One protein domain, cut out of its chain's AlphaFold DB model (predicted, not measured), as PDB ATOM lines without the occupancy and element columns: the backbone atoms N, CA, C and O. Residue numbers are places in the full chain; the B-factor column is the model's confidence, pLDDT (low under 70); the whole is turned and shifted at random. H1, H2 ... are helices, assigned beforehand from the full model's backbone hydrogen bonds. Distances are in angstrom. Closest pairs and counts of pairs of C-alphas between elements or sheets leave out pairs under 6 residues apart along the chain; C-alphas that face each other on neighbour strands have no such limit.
ATOM      1  N   THR A  77     165.352 191.096 122.215       85.19
ATOM      2  CA  THR A  77     166.750 190.663 122.067       85.19
ATOM      3  C   THR A  77     167.149 189.673 123.159       85.19
ATOM      4  O   THR A  77     168.272 189.195 123.172       85.19
ATOM      5  N   GLU A  78     166.233 189.349 124.062       87.44
ATOM      6  CA  GLU A  78     166.372 188.416 125.172       87.44
ATOM      7  C   GLU A  78     165.687 187.075 124.878       87.44
ATOM      8  O   GLU A  78     164.771 187.006 124.052       87.44
ATOM      9  N   LEU A  79     166.061 185.993 125.567       87.31
ATOM     10  CA  LEU A  79     165.206 184.804 125.570       87.31
ATOM     11  C   LEU A  79     163.964 185.068 126.435       87.31
ATOM     12  O   LEU A  79     164.010 185.889 127.352       87.31
ATOM     13  N   PRO A  80     162.844 184.364 126.189       83.88
ATOM     14  CA  PRO A  80     161.700 184.429 127.086       83.88
ATOM     15  C   PRO A  80     162.120 184.182 128.540       83.88
ATOM     16  O   PRO A  80     162.836 183.218 128.822       83.88
ATOM     17  N   ASP A  81     161.635 185.053 129.427       80.75
ATOM     18  CA  ASP A  81     161.852 185.057 130.880       80.75
ATOM     19  C   ASP A  81     163.239 185.523 131.371       80.75
ATOM     20  O   ASP A  81     163.439 185.621 132.586       80.75
ATOM     21  N   ASP A  82     164.155 185.893 130.471       83.88
ATOM     22  CA  ASP A  82     165.394 186.580 130.849       83.88
ATOM     23  C   ASP A  82     165.066 187.986 131.384       83.88
ATOM     24  O   ASP A  82     164.275 188.732 130.803       83.88
ATOM     25  N   LYS A  83     165.657 188.343 132.528       79.12
ATOM     26  CA  LYS A  83     165.437 189.638 133.208       79.12
ATOM     27  C   LYS A  83     166.701 190.470 133.352       79.12
ATOM     28  O   LYS A  83     166.629 191.633 133.727       79.12
ATOM     29  N   GLU A  84     167.841 189.850 133.089       83.50
ATOM     30  CA  GLU A  84     169.158 190.412 133.322       83.50
ATOM     31  C   GLU A  84     169.942 190.404 132.021       83.50
ATOM     32  O   GLU A  84     169.732 189.561 131.145       83.50
ATOM     33  N   VAL A  85     170.863 191.350 131.917       85.62
ATOM     34  CA  VAL A  85     171.766 191.440 130.780       85.62
ATOM     35  C   VAL A  85     172.753 190.273 130.802       85.62
ATOM     36  O   VAL A  85     173.425 190.023 131.805       85.62
ATOM     37  N   VAL A  86     172.872 189.579 129.672       84.88
ATOM     38  CA  VAL A  86     173.851 188.510 129.474       84.88
ATOM     39  C   VAL A  86     175.201 189.126 129.123       84.88
ATOM     40  O   VAL A  86     175.325 189.845 128.137       84.88
ATOM     41  N   VAL A  87     176.224 188.819 129.920       82.69
ATOM     42  CA  VAL A  87     177.602 189.280 129.700       82.69
ATOM     43  C   VAL A  87     178.473 188.103 129.271       82.69
ATOM     44  O   VAL A  87     178.380 187.017 129.842       82.69
ATOM     45  N   GLU A  88     179.349 188.336 128.295       82.06
ATOM     46  CA  GLU A  88     180.256 187.337 127.718       82.06
ATOM     47  C   GLU A  88     181.726 187.653 128.059       82.06
ATOM     48  O   GLU A  88     182.454 188.196 127.226       82.06
ATOM     49  N   PRO A  89     182.197 187.355 129.287       74.38
ATOM     50  CA  PRO A  89     183.564 187.682 129.701       74.38
ATOM     51  C   PRO A  89     184.636 186.853 128.974       74.38
ATOM     52  O   PRO A  89     185.748 187.338 128.776       74.38
ATOM     53  N   ASP A  90     184.295 185.632 128.549       79.88
ATOM     54  CA  ASP A  90     185.212 184.664 127.926       79.88
ATOM     55  C   ASP A  90     185.020 184.550 126.398       79.88
ATOM     56  O   ASP A  90     185.462 183.586 125.769       79.88
ATOM     57  N   GLY A  91     184.371 185.549 125.791       78.31
ATOM     58  CA  GLY A  91     184.040 185.583 124.365       78.31
ATOM     59  C   GLY A  91     182.656 185.005 124.024       78.31
ATOM     60  O   GLY A  91     181.904 184.638 124.929       78.31
ATOM     61  N   PRO A  92     182.312 184.938 122.721       82.19
ATOM     62  CA  PRO A  92     180.968 184.603 122.251       82.19
ATOM     63  C   PRO A  92     180.447 183.266 122.774       82.19
ATOM     64  O   PRO A  92     181.114 182.235 122.630       82.19
ATOM     65  N   LEU A  93     179.229 183.257 123.320       83.75
ATOM     66  CA  LEU A  93     178.555 182.023 123.693       83.75
ATOM     67  C   LEU A  93     178.249 181.207 122.426       83.75
ATOM     68  O   LEU A  93     177.747 181.750 121.436       83.75
ATOM     69  N   PRO A  94     178.527 179.894 122.433       83.69
ATOM     70  CA  PRO A  94     178.211 179.043 121.298       83.69
ATOM     71  C   PRO A  94     176.697 178.881 121.156       83.69
ATOM     72  O   PRO A  94     175.980 178.801 122.158       83.69
ATOM     73  N   MET A  95     176.219 178.739 119.916       83.62
ATOM     74  CA  MET A  95     174.810 178.451 119.672       83.62
ATOM     75  C   MET A  95     174.372 177.165 120.403       83.62
ATOM     76  O   MET A  95     175.033 176.123 120.281       83.62
ATOM     77  N   PRO A  96     173.245 177.194 121.141       85.06
ATOM     78  CA  PRO A  96     172.705 176.007 121.786       85.06
ATOM     79  C   PRO A  96     172.429 174.891 120.772       85.06
ATOM     80  O   PRO A  96     171.775 175.096 119.749       85.06
ATOM     81  N   LYS A  97     172.898 173.672 121.062       83.31
ATOM     82  CA  LYS A  97     172.563 172.490 120.255       83.31
ATOM     83  C   LYS A  97     171.154 172.030 120.607       83.31
ATOM     84  O   LYS A  97     170.950 171.440 121.663       83.31
ATOM     85  N   LEU A  98     170.204 172.300 119.720       78.62
ATOM     86  CA  LEU A  98     168.813 171.890 119.882       78.62
ATOM     87  C   LEU A  98     168.536 170.573 119.156       78.62
ATOM     88  O   LEU A  98     168.971 170.376 118.019       78.62
ATOM     89  N   ASP A  99     167.787 169.688 119.811       77.12
ATOM     90  CA  ASP A  99     167.229 168.503 119.167       77.12
ATOM     91  C   ASP A  99     165.941 168.884 118.416       77.12
ATOM     92  O   ASP A  99     165.093 169.614 118.937       77.12
ATOM     93  N   LYS A 100     165.791 168.404 117.178       62.44
ATOM     94  CA  LYS A 100     164.684 168.776 116.280       62.44
ATOM     95  C   LYS A 100     163.318 168.344 116.812       62.44
ATOM     96  O   LYS A 100     162.322 168.979 116.472       62.44
ATOM     97  N   ASP A 101     163.282 167.328 117.670       65.50
ATOM     98  CA  ASP A 101     162.053 166.801 118.267       65.50
ATOM     99  C   ASP A 101     161.663 167.521 119.576       65.50
ATOM    100  O   ASP A 101     160.683 167.155 120.223       65.50
ATOM    101  N   SER A 102     162.394 168.573 119.970       68.00
ATOM    102  CA  SER A 102     162.198 169.274 121.252       68.00
ATOM    103  C   SER A 102     161.082 170.325 121.256       68.00
ATOM    104  O   SER A 102     160.857 170.957 122.288       68.00
ATOM    105  N   PHE A 103     160.394 170.565 120.137       70.81
ATOM    106  CA  PHE A 103     159.369 171.610 120.071       70.81
ATOM    107  C   PHE A 103     158.111 171.225 120.869       70.81
ATOM    108  O   PHE A 103     157.479 170.214 120.554       70.81
ATOM    109  N   PRO A 104     157.687 172.044 121.854       69.94
ATOM    110  CA  PRO A 104     156.456 171.809 122.595       69.94
ATOM    111  C   PRO A 104     155.239 171.795 121.669       69.94
ATOM    112  O   PRO A 104     155.124 172.638 120.771       69.94
ATOM    113  N   ASP A 105     154.302 170.878 121.920       70.44
ATOM    114  CA  ASP A 105     153.025 170.835 121.209       70.44
ATOM    115  C   ASP A 105     152.093 171.943 121.715       70.44
ATOM    116  O   ASP A 105     151.428 171.816 122.744       70.44
ATOM    117  N   LEU A 106     152.013 173.032 120.948       66.25
ATOM    118  CA  LEU A 106     151.162 174.185 121.252       66.25
ATOM    119  C   LEU A 106     149.654 173.890 121.170       66.25
ATOM    120  O   LEU A 106     148.848 174.764 121.485       66.25
ATOM    121  N   ARG A 107     149.249 172.688 120.733       66.56
ATOM    122  CA  ARG A 107     147.840 172.258 120.720       66.56
ATOM    123  C   ARG A 107     147.341 171.846 122.105       66.56
ATOM    124  O   ARG A 107     146.138 171.649 122.268       66.56
ATOM    125  N   ALA A 108     148.231 171.701 123.086       63.38
ATOM    126  CA  ALA A 108     147.844 171.481 124.471       63.38
ATOM    127  C   ALA A 108     147.197 172.760 125.041       63.38
ATOM    128  O   ALA A 108     147.863 173.777 125.230       63.38
ATOM    129  N   CYS A 109     145.886 172.721 125.291       50.78
ATOM    130  CA  CYS A 109     145.144 173.805 125.942       50.78
ATOM    131  C   CYS A 109     145.081 173.595 127.466       50.78
ATOM    132  O   CYS A 109     144.860 172.472 127.918       50.78
ATOM    133  N   GLY A 110     145.221 174.677 128.243       64.00
ATOM    134  CA  GLY A 110     145.060 174.702 129.705       64.00
ATOM    135  C   GLY A 110     146.017 175.677 130.406       64.00
ATOM    136  O   GLY A 110     146.737 176.427 129.744       64.00
ATOM    137  N   ALA A 111     146.069 175.617 131.743       59.16
ATOM    138  CA  ALA A 111     146.874 176.490 132.616       59.16
ATOM    139  C   ALA A 111     148.389 176.536 132.298       59.16
ATOM    140  O   ALA A 111     149.074 177.460 132.728       59.16
ATOM    141  N   SER A 112     148.914 175.585 131.516       74.94
ATOM    142  CA  SER A 112     150.320 175.519 131.087       74.94
ATOM    143  C   SER A 112     150.595 176.107 129.697       74.94
ATOM    144  O   SER A 112     151.742 176.102 129.251       74.94
ATOM    145  N   TRP A 113     149.592 176.641 128.983       78.44
ATOM    146  CA  TRP A 113     149.792 177.124 127.608       78.44
ATOM    147  C   TRP A 113     150.870 178.207 127.517       78.44
ATOM    148  O   TRP A 113     151.702 178.164 126.616       78.44
ATOM    149  N   ARG A 114     150.895 179.161 128.457       78.12
ATOM    150  CA  ARG A 114     151.877 180.257 128.445       78.12
ATOM    151  C   ARG A 114     153.306 179.749 128.634       78.12
ATOM    152  O   ARG A 114     154.211 180.242 127.974       78.12
ATOM    153  N   GLU A 115     153.492 178.753 129.491       81.56
ATOM    154  CA  GLU A 115     154.792 178.116 129.716       81.56
ATOM    155  C   GLU A 115     155.242 177.350 128.467       81.56
ATOM    156  O   GLU A 115     156.373 177.516 128.012       81.56
ATOM    157  N   LEU A 116     154.335 176.582 127.850       78.62
ATOM    158  CA  LEU A 116     154.600 175.867 126.598       78.62
ATOM    159  C   LEU A 116     154.900 176.829 125.442       78.62
ATOM    160  O   LEU A 116     155.802 176.574 124.645       78.62
ATOM    161  N   PHE A 117     154.178 177.946 125.366       80.69
ATOM    162  CA  PHE A 117     154.405 178.999 124.386       80.69
ATOM    163  C   PHE A 117     155.771 179.660 124.583       80.69
ATOM    164  O   PHE A 117     156.540 179.732 123.629       80.69
ATOM    165  N   ASN A 118     156.111 180.082 125.806       83.25
ATOM    166  CA  ASN A 118     157.418 180.666 126.112       83.25
ATOM    167  C   ASN A 118     158.555 179.685 125.796       83.25
ATOM    168  O   ASN A 118     159.531 180.072 125.158       83.25
ATOM    169  N   ALA A 119     158.411 178.410 126.166       83.31
ATOM    170  CA  ALA A 119     159.382 177.370 125.834       83.31
ATOM    171  C   ALA A 119     159.538 177.200 124.315       83.31
ATOM    172  O   ALA A 119     160.652 177.109 123.805       83.31
ATOM    173  N   HIS A 120     158.430 177.217 123.572       81.88
ATOM    174  CA  HIS A 120     158.450 177.126 122.117       81.88
ATOM    175  C   HIS A 120     159.125 178.345 121.471       81.88
ATOM    176  O   HIS A 120     159.984 178.186 120.606       81.88
ATOM    177  N   VAL A 121     158.788 179.563 121.912       81.94
ATOM    178  CA  VAL A 121     159.434 180.801 121.445       81.94
ATOM    179  C   VAL A 121     160.927 180.770 121.753       81.94
ATOM    180  O   VAL A 121     161.725 181.079 120.876       81.94
ATOM    181  N   LYS A 122     161.323 180.333 122.953       85.75
ATOM    182  CA  LYS A 122     162.731 180.217 123.351       85.75
ATOM    183  C   LYS A 122     163.524 179.348 122.378       85.75
ATOM    184  O   LYS A 122     164.578 179.773 121.914       85.75
ATOM    185  N   LEU A 123     162.987 178.184 122.011       82.62
ATOM    186  CA  LEU A 123     163.609 177.297 121.026       82.62
ATOM    187  C   LEU A 123     163.694 177.942 119.638       82.62
ATOM    188  O   LEU A 123     164.731 177.856 118.985       82.62
ATOM    189  N   LEU A 124     162.634 178.627 119.191       82.38
ATOM    190  CA  LEU A 124     162.647 179.339 117.909       82.38
ATOM    191  C   LEU A 124     163.704 180.444 117.875       82.38
ATOM    192  O   LEU A 124     164.400 180.569 116.868       82.38
ATOM    193  N   VAL A 125     163.833 181.222 118.950       83.56
ATOM    194  CA  VAL A 125     164.823 182.300 119.063       83.56
ATOM    195  C   VAL A 125     166.235 181.715 119.071       83.56
ATOM    196  O   VAL A 125     167.079 182.145 118.290       83.56
ATOM    197  N   GLN A 126     166.487 180.672 119.863       83.88
ATOM    198  CA  GLN A 126     167.780 179.983 119.884       83.88
ATOM    199  C   GLN A 126     168.153 179.374 118.525       83.88
ATOM    200  O   GLN A 126     169.322 179.381 118.158       83.88
ATOM    201  N   GLN A 127     167.183 178.867 117.762       81.06
ATOM    202  CA  GLN A 127     167.458 178.248 116.466       81.06
ATOM    203  C   GLN A 127     167.623 179.258 115.323       81.06
ATOM    204  O   GLN A 127     168.421 179.028 114.417       81.06
ATOM    205  N   ASN A 128     166.823 180.329 115.308       81.06
ATOM    206  CA  ASN A 128     166.686 181.196 114.129       81.06
ATOM    207  C   ASN A 128     167.241 182.606 114.337       81.06
ATOM    208  O   ASN A 128     167.550 183.288 113.360       81.06
ATOM    209  N   ASN A 129     167.342 183.053 115.586       84.81
ATOM    210  CA  ASN A 129     167.783 184.398 115.932       84.81
ATOM    211  C   ASN A 129     169.164 184.413 116.585       84.81
ATOM    212  O   ASN A 129     169.739 185.491 116.707       84.81
ATOM    213  N   TRP A 130     169.730 183.257 116.940       86.38
ATOM    214  CA  TRP A 130     171.116 183.182 117.381       86.38
ATOM    215  C   TRP A 130     172.064 183.536 116.239       86.38
ATOM    216  O   TRP A 130     172.009 182.972 115.145       86.38
ATOM    217  N   HIS A 131     172.929 184.503 116.495       88.00
ATOM    218  CA  HIS A 131     173.868 185.029 115.534       88.00
ATOM    219  C   HIS A 131     175.250 184.440 115.777       88.00
ATOM    220  O   HIS A 131     175.821 184.576 116.850       88.00
ATOM    221  N   GLU A 132     175.814 183.831 114.741       87.81
ATOM    222  CA  GLU A 132     177.234 183.503 114.677       87.81
ATOM    223  C   GLU A 132     177.816 184.215 113.457       87.81
ATOM    224  O   GLU A 132     177.258 184.165 112.351       87.81
ATOM    225  N   HIS A 133     178.938 184.917 113.638       86.75
ATOM    226  CA  HIS A 133     179.550 185.645 112.535       86.75
ATOM    227  C   HIS A 133     179.919 184.702 111.386       86.75
ATOM    228  O   HIS A 133     180.727 183.786 111.516       86.75
ATOM    229  N   CYS A 134     179.361 184.985 110.213       86.00
ATOM    230  CA  CYS A 134     179.659 184.290 108.967       86.00
ATOM    231  C   CYS A 134     180.123 185.279 107.890       86.00
ATOM    232  O   CYS A 134     180.026 186.494 108.057       86.00
ATOM    233  N   ALA A 135     180.567 184.774 106.735       85.88
ATOM    234  CA  ALA A 135     181.039 185.609 105.624       85.88
ATOM    235  C   ALA A 135     180.038 186.711 105.204       85.88
ATOM    236  O   ALA A 135     180.443 187.802 104.806       85.88
ATOM    237  N   MET A 136     178.731 186.461 105.351       83.44
ATOM    238  CA  MET A 136     177.679 187.430 105.021       83.44
ATOM    239  C   MET A 136     177.633 188.644 105.958       83.44
ATOM    240  O   MET A 136     177.127 189.693 105.555       83.44
ATOM    241  N   CYS A 137     178.182 188.536 107.174       86.00
ATOM    242  CA  CYS A 137     178.319 189.664 108.103       86.00
ATOM    243  C   CYS A 137     179.215 190.762 107.531       86.00
ATOM    244  O   CYS A 137     179.031 191.937 107.838       86.00
ATOM    245  N   TRP A 138     180.151 190.364 106.674       88.94
ATOM    246  CA  TRP A 138     181.265 191.173 106.200       88.94
ATOM    247  C   TRP A 138     181.099 191.624 104.752       88.94
ATOM    248  O   TRP A 138     182.015 192.203 104.181       88.94
ATOM    249  N   ILE A 139     179.935 191.377 104.142       85.94
ATOM    250  CA  ILE A 139     179.692 191.669 102.722       85.94
ATOM    251  C   ILE A 139     179.850 193.157 102.374       85.94
ATOM    252  O   ILE A 139     180.160 193.493 101.235       85.94
ATOM    253  N   HIS A 140     179.654 194.041 103.358       84.75
ATOM    254  CA  HIS A 140     179.793 195.491 103.200       84.75
ATOM    255  C   HIS A 140     181.179 196.019 103.591       84.75
ATOM    256  O   HIS A 140     181.415 197.220 103.467       84.75
ATOM    257  N   LEU A 141     182.094 195.155 104.056       87.56
ATOM    258  CA  LEU A 141     183.466 195.558 104.356       87.56
ATOM    259  C   LEU A 141     184.231 195.844 103.069       87.56
ATOM    260  O   LEU A 141     184.144 195.110 102.081       87.56
ATOM    261  N   LYS A 142     185.049 196.897 103.099       88.56
ATOM    262  CA  LYS A 142     185.980 197.153 102.002       88.56
ATOM    263  C   LYS A 142     187.126 196.151 102.057       88.56
ATOM    264  O   LYS A 142     187.503 195.632 103.108       88.56
ATOM    265  N   ARG A 143     187.731 195.900 100.898       86.06
ATOM    266  CA  ARG A 143     188.888 195.010 100.790       86.06
ATOM    267  C   ARG A 143     190.024 195.504 101.695       86.06
ATOM    268  O   ARG A 143     190.506 196.616 101.515       86.06
ATOM    269  N   GLY A 144     190.461 194.652 102.623       85.81
ATOM    270  CA  GLY A 144     191.533 194.951 103.578       85.81
ATOM    271  C   GLY A 144     191.060 195.505 104.925       85.81
ATOM    272  O   GLY A 144     191.886 195.685 105.814       85.81
ATOM    273  N   GLU A 145     189.761 195.748 105.115       89.75
ATOM    274  CA  GLU A 145     189.230 196.092 106.434       89.75
ATOM    275  C   GLU A 145     189.164 194.857 107.339       89.75
ATOM    276  O   GLU A 145     188.738 193.780 106.919       89.75
ATOM    277  N   ALA A 146     189.568 195.027 108.602       89.81
ATOM    278  CA  ALA A 146     189.452 193.979 109.609       89.81
ATOM    279  C   ALA A 146     187.979 193.659 109.907       89.81
ATOM    280  O   ALA A 146     187.153 194.577 110.003       89.81
ATOM    281  N   GLN A 147     187.698 192.361 110.060       90.75
ATOM    282  CA  GLN A 147     186.434 191.835 110.573       90.75
ATOM    283  C   GLN A 147     186.401 192.051 112.084       90.75
ATOM    284  O   GLN A 147     187.333 191.662 112.786       90.75
ATOM    285  N   SER A 148     185.357 192.715 112.558       87.56
ATOM    286  CA  SER A 148     185.150 193.033 113.968       87.56
ATOM    287  C   SER A 148     183.659 193.216 114.225       87.56
ATOM    288  O   SER A 148     182.937 193.661 113.330       87.56
ATOM    289  N   ASP A 149     183.205 192.894 115.431       86.69
ATOM    290  CA  ASP A 149     181.779 192.824 115.783       86.69
ATOM    291  C   ASP A 149     181.058 194.154 115.512       86.69
ATOM    292  O   ASP A 149     180.009 194.189 114.871       86.69
ATOM    293  N   ASN A 150     181.691 195.287 115.827       85.50
ATOM    294  CA  ASN A 150     181.167 196.629 115.532       85.50
ATOM    295  C   ASN A 150     180.934 196.930 114.034       85.50
ATOM    296  O   ASN A 150     180.337 197.949 113.692       85.50
ATOM    297  N   LYS A 151     181.420 196.080 113.124       86.06
ATOM    298  CA  LYS A 151     181.182 196.172 111.675       86.06
ATOM    299  C   LYS A 151     180.269 195.071 111.152       86.06
ATOM    300  O   LYS A 151     180.139 194.898 109.937       86.06
ATOM    301  N   CYS A 152     179.644 194.308 112.039       85.62
ATOM    302  CA  CYS A 152     178.682 193.305 111.646       85.62
ATOM    303  C   CYS A 152     177.501 193.960 110.932       85.62
ATOM    304  O   CYS A 152     176.816 194.823 111.480       85.62
ATOM    305  N   ARG A 153     177.190 193.491 109.719       81.75
ATOM    306  CA  ARG A 153     175.990 193.917 108.983       81.75
ATOM    307  C   ARG A 153     174.695 193.770 109.797       81.75
ATOM    308  O   ARG A 153     173.779 194.563 109.593       81.75
ATOM    309  N   MET A 154     174.613 192.760 110.665       78.62
ATOM    310  CA  MET A 154     173.441 192.489 111.508       78.62
ATOM    311  C   MET A 154     173.410 193.344 112.783       78.62
ATOM    312  O   MET A 154     172.495 193.192 113.576       78.62
ATOM    313  N   ARG A 155     174.381 194.255 112.965       80.50
ATOM    314  CA  ARG A 155     174.521 195.119 114.151       80.50
ATOM    315  C   ARG A 155     174.682 194.336 115.459       80.50
ATOM    316  O   ARG A 155     174.293 194.805 116.519       80.50
ATOM    317  N   ILE A 156     175.276 193.151 115.361       83.81
ATOM    318  CA  ILE A 156     175.725 192.367 116.506       83.81
ATOM    319  C   ILE A 156     177.156 192.795 116.808       83.81
ATOM    320  O   ILE A 156     178.089 192.315 116.168       83.81
ATOM    321  N   ASP A 157     177.290 193.772 117.705       81.12
ATOM    322  CA  ASP A 157     178.567 194.368 118.109       81.12
ATOM    323  C   ASP A 157     179.103 193.839 119.449       81.12
ATOM    324  O   ASP A 157     180.129 194.316 119.932       81.12
ATOM    325  N   GLY A 158     178.408 192.857 120.033       76.75
ATOM    326  CA  GLY A 158     178.739 192.250 121.320       76.75
ATOM    327  C   GLY A 158     178.380 193.112 122.532       76.75
ATOM    328  O   GLY A 158     178.585 192.678 123.663       76.75
ATOM    329  N   THR A 159     177.838 194.318 122.334       79.81
ATOM    330  CA  THR A 159     177.436 195.184 123.443       79.81
ATOM    331  C   THR A 159     176.035 194.839 123.934       79.81
ATOM    332  O   THR A 159     175.159 194.409 123.182       79.81
ATOM    333  N   THR A 160     175.817 195.041 125.228       81.19
ATOM    334  CA  THR A 160     174.527 194.837 125.882       81.19
ATOM    335  C   THR A 160     174.240 195.984 126.831       81.19
ATOM    336  O   THR A 160     175.154 196.493 127.485       81.19
ATOM    337  N   GLN A 161     172.980 196.392 126.924       75.38
ATOM    338  CA  GLN A 161     172.557 197.532 127.732       75.38
ATOM    339  C   GLN A 161     171.213 197.229 128.389       75.38
ATOM    340  O   GLN A 161     170.301 196.743 127.728       75.38
ATOM    341  N   ALA A 162     171.107 197.543 129.683       70.25
ATOM    342  CA  ALA A 162     169.891 197.349 130.477       70.25
ATOM    343  C   ALA A 162     168.885 198.508 130.355       70.25
ATOM    344  O   ALA A 162     167.779 198.396 130.873       70.25
ATOM    345  N   HIS A 163     169.293 199.634 129.757       64.12
ATOM    346  CA  HIS A 163     168.495 200.856 129.662       64.12
ATOM    347  C   HIS A 163     168.635 201.488 128.277       64.12
ATOM    348  O   HIS A 163     169.752 201.797 127.860       64.12
ATOM    349  N   SER A 164     167.516 201.723 127.591       60.34
ATOM    350  CA  SER A 164     167.513 202.350 126.263       60.34
ATOM    351  C   SER A 164     167.664 203.873 126.323       60.34
ATOM    352  O   SER A 164     166.869 204.581 126.950       60.34
ATOM    353  N   GLU A 165     168.578 204.424 125.521       55.88
ATOM    354  CA  GLU A 165     168.539 205.827 125.099       55.88
ATOM    355  C   GLU A 165     168.456 205.914 123.571       55.88
ATOM    356  O   GLU A 165     169.461 206.019 122.883       55.88
ATOM    357  N   VAL A 166     167.230 205.927 123.030       54.59
ATOM    358  CA  VAL A 166     166.913 206.077 121.585       54.59
ATOM    359  C   VAL A 166     167.346 204.898 120.697       54.59
ATOM    360  O   VAL A 166     166.620 204.595 119.751       54.59
ATOM    361  N   ASP A 167     168.433 204.208 121.027       53.00
ATOM    362  CA  ASP A 167     168.775 202.883 120.514       53.00
ATOM    363  C   ASP A 167     168.166 201.808 121.432       53.00
ATOM    364  O   ASP A 167     168.082 201.993 122.646       53.00
ATOM    365  N   ALA A 168     167.647 200.732 120.832       55.06
ATOM    366  CA  ALA A 168     166.884 199.706 121.535       55.06
ATOM    367  C   ALA A 168     167.747 198.913 122.532       55.06
ATOM    368  O   ALA A 168     168.897 198.576 122.245       55.06
ATOM    369  N   GLU A 169     167.155 198.581 123.679       65.12
ATOM    370  CA  GLU A 169     167.704 197.690 124.698       65.12
ATOM    371  C   GLU A 169     168.161 196.351 124.099       65.12
ATOM    372  O   GLU A 169     167.417 195.657 123.392       65.12
ATOM    373  N   ARG A 170     169.408 195.975 124.408       75.19
ATOM    374  CA  ARG A 170     170.007 194.702 124.001       75.19
ATOM    375  C   ARG A 170     170.399 193.900 125.231       75.19
ATOM    376  O   ARG A 170     171.416 194.187 125.858       75.19
ATOM    377  N   PHE A 171     169.604 192.885 125.546       81.06
ATOM    378  CA  PHE A 171     169.810 192.023 126.711       81.06
ATOM    379  C   PHE A 171     170.735 190.839 126.425       81.06
ATOM    380  O   PHE A 171     171.435 190.394 127.332       81.06
ATOM    381  N   HIS A 172     170.780 190.350 125.181       83.94
ATOM    382  CA  HIS A 172     171.677 189.268 124.782       83.94
ATOM    383  C   HIS A 172     172.588 189.707 123.622       83.94
ATOM    384  O   HIS A 172     172.091 190.194 122.598       83.94
ATOM    385  N   PRO A 173     173.914 189.495 123.722       84.56
ATOM    386  CA  PRO A 173     174.862 189.968 122.714       84.56
ATOM    387  C   PRO A 173     174.707 189.222 121.385       84.56
ATOM    388  O   PRO A 173     174.812 189.836 120.333       84.56
ATOM    389  N   GLN A 174     174.375 187.926 121.423       85.06
ATOM    390  CA  GLN A 174     174.267 187.074 120.226       85.06
ATOM    391  C   GLN A 174     172.851 186.907 119.646       85.06
ATOM    392  O   GLN A 174     172.695 186.214 118.647       85.06
ATOM    393  N   ILE A 175     171.793 187.481 120.232       84.75
ATOM    394  CA  ILE A 175     170.427 187.302 119.698       84.75
ATOM    395  C   ILE A 175     170.086 188.470 118.773       84.75
ATOM    396  O   ILE A 175     170.012 189.628 119.184       84.75
ATOM    397  N   ASN A 176     169.857 188.165 117.498       82.81
ATOM    398  CA  ASN A 176     169.241 189.099 116.565       82.81
ATOM    399  C   ASN A 176     167.825 189.435 117.025       82.81
ATOM    400  O   ASN A 176     167.087 188.563 117.488       82.81
ATOM    401  N   GLU A 177     167.432 190.686 116.812       78.19
ATOM    402  CA  GLU A 177     166.102 191.173 117.160       78.19
ATOM    403  C   GLU A 177     165.020 190.268 116.543       78.19
ATOM    404  O   GLU A 177     165.021 189.978 115.341       78.19
ATOM    405  N   TYR A 178     164.100 189.780 117.373       72.56
ATOM    406  CA  TYR A 178     162.898 189.082 116.927       72.56
ATOM    407  C   TYR A 178     161.673 189.914 117.264       72.56
ATOM    408  O   TYR A 178     161.691 190.744 118.172       72.56
ATOM    409  N   ASN A 179     160.630 189.740 116.449       65.38
ATOM    410  CA  ASN A 179     159.509 190.676 116.359       65.38
ATOM    411  C   ASN A 179     159.943 192.117 116.013       65.38
ATOM    412  O   ASN A 179     159.162 193.048 116.207       65.38
TER     413      ASN A 179
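What this domain is: This is residues 77 to 179 of the 333 residues of an uncharacterized protein of Calocera cornea HHB12733 (UniProt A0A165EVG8). Little regular structure is present: this is a loose, elongated tangle of loops with one longer helix, H1, lying roughly along the long axis in one half, and a single short turn, H2, in the other half. Long loops, residues 77 to 112 and 139 to 179, make up most of the rest. The printed part has 103 residues, with two named helices, H1 then H2, and no named strand; the class is all helix, though under half of the residues are in named elements. The radius of gyration of the C-alphas is 16.1 A, and the spans are 56 by 32 by 26 A.

Where its parts are: H1, residues 113 to 128, runs 22.0 A from C-alpha 113 at (149.792, 177.124, 127.608). H2, residues 135 to 138, ends at C-alpha 138 at (181.265, 191.173, 106.200).

How they stand to each other: H1 and H2 are apart, joined by a short link of 6 residues. In H1 every O i to N i+4 pair is within hydrogen-bond range; H2 is too short for one.

The domain as a whole: The C-alphas farthest apart, of Gly 110 and Gly 144, are 57.0 A apart. The printed part has no cut. pLDDT is under 70 at 18 residues, among them 106 to 111 and 163 to 169.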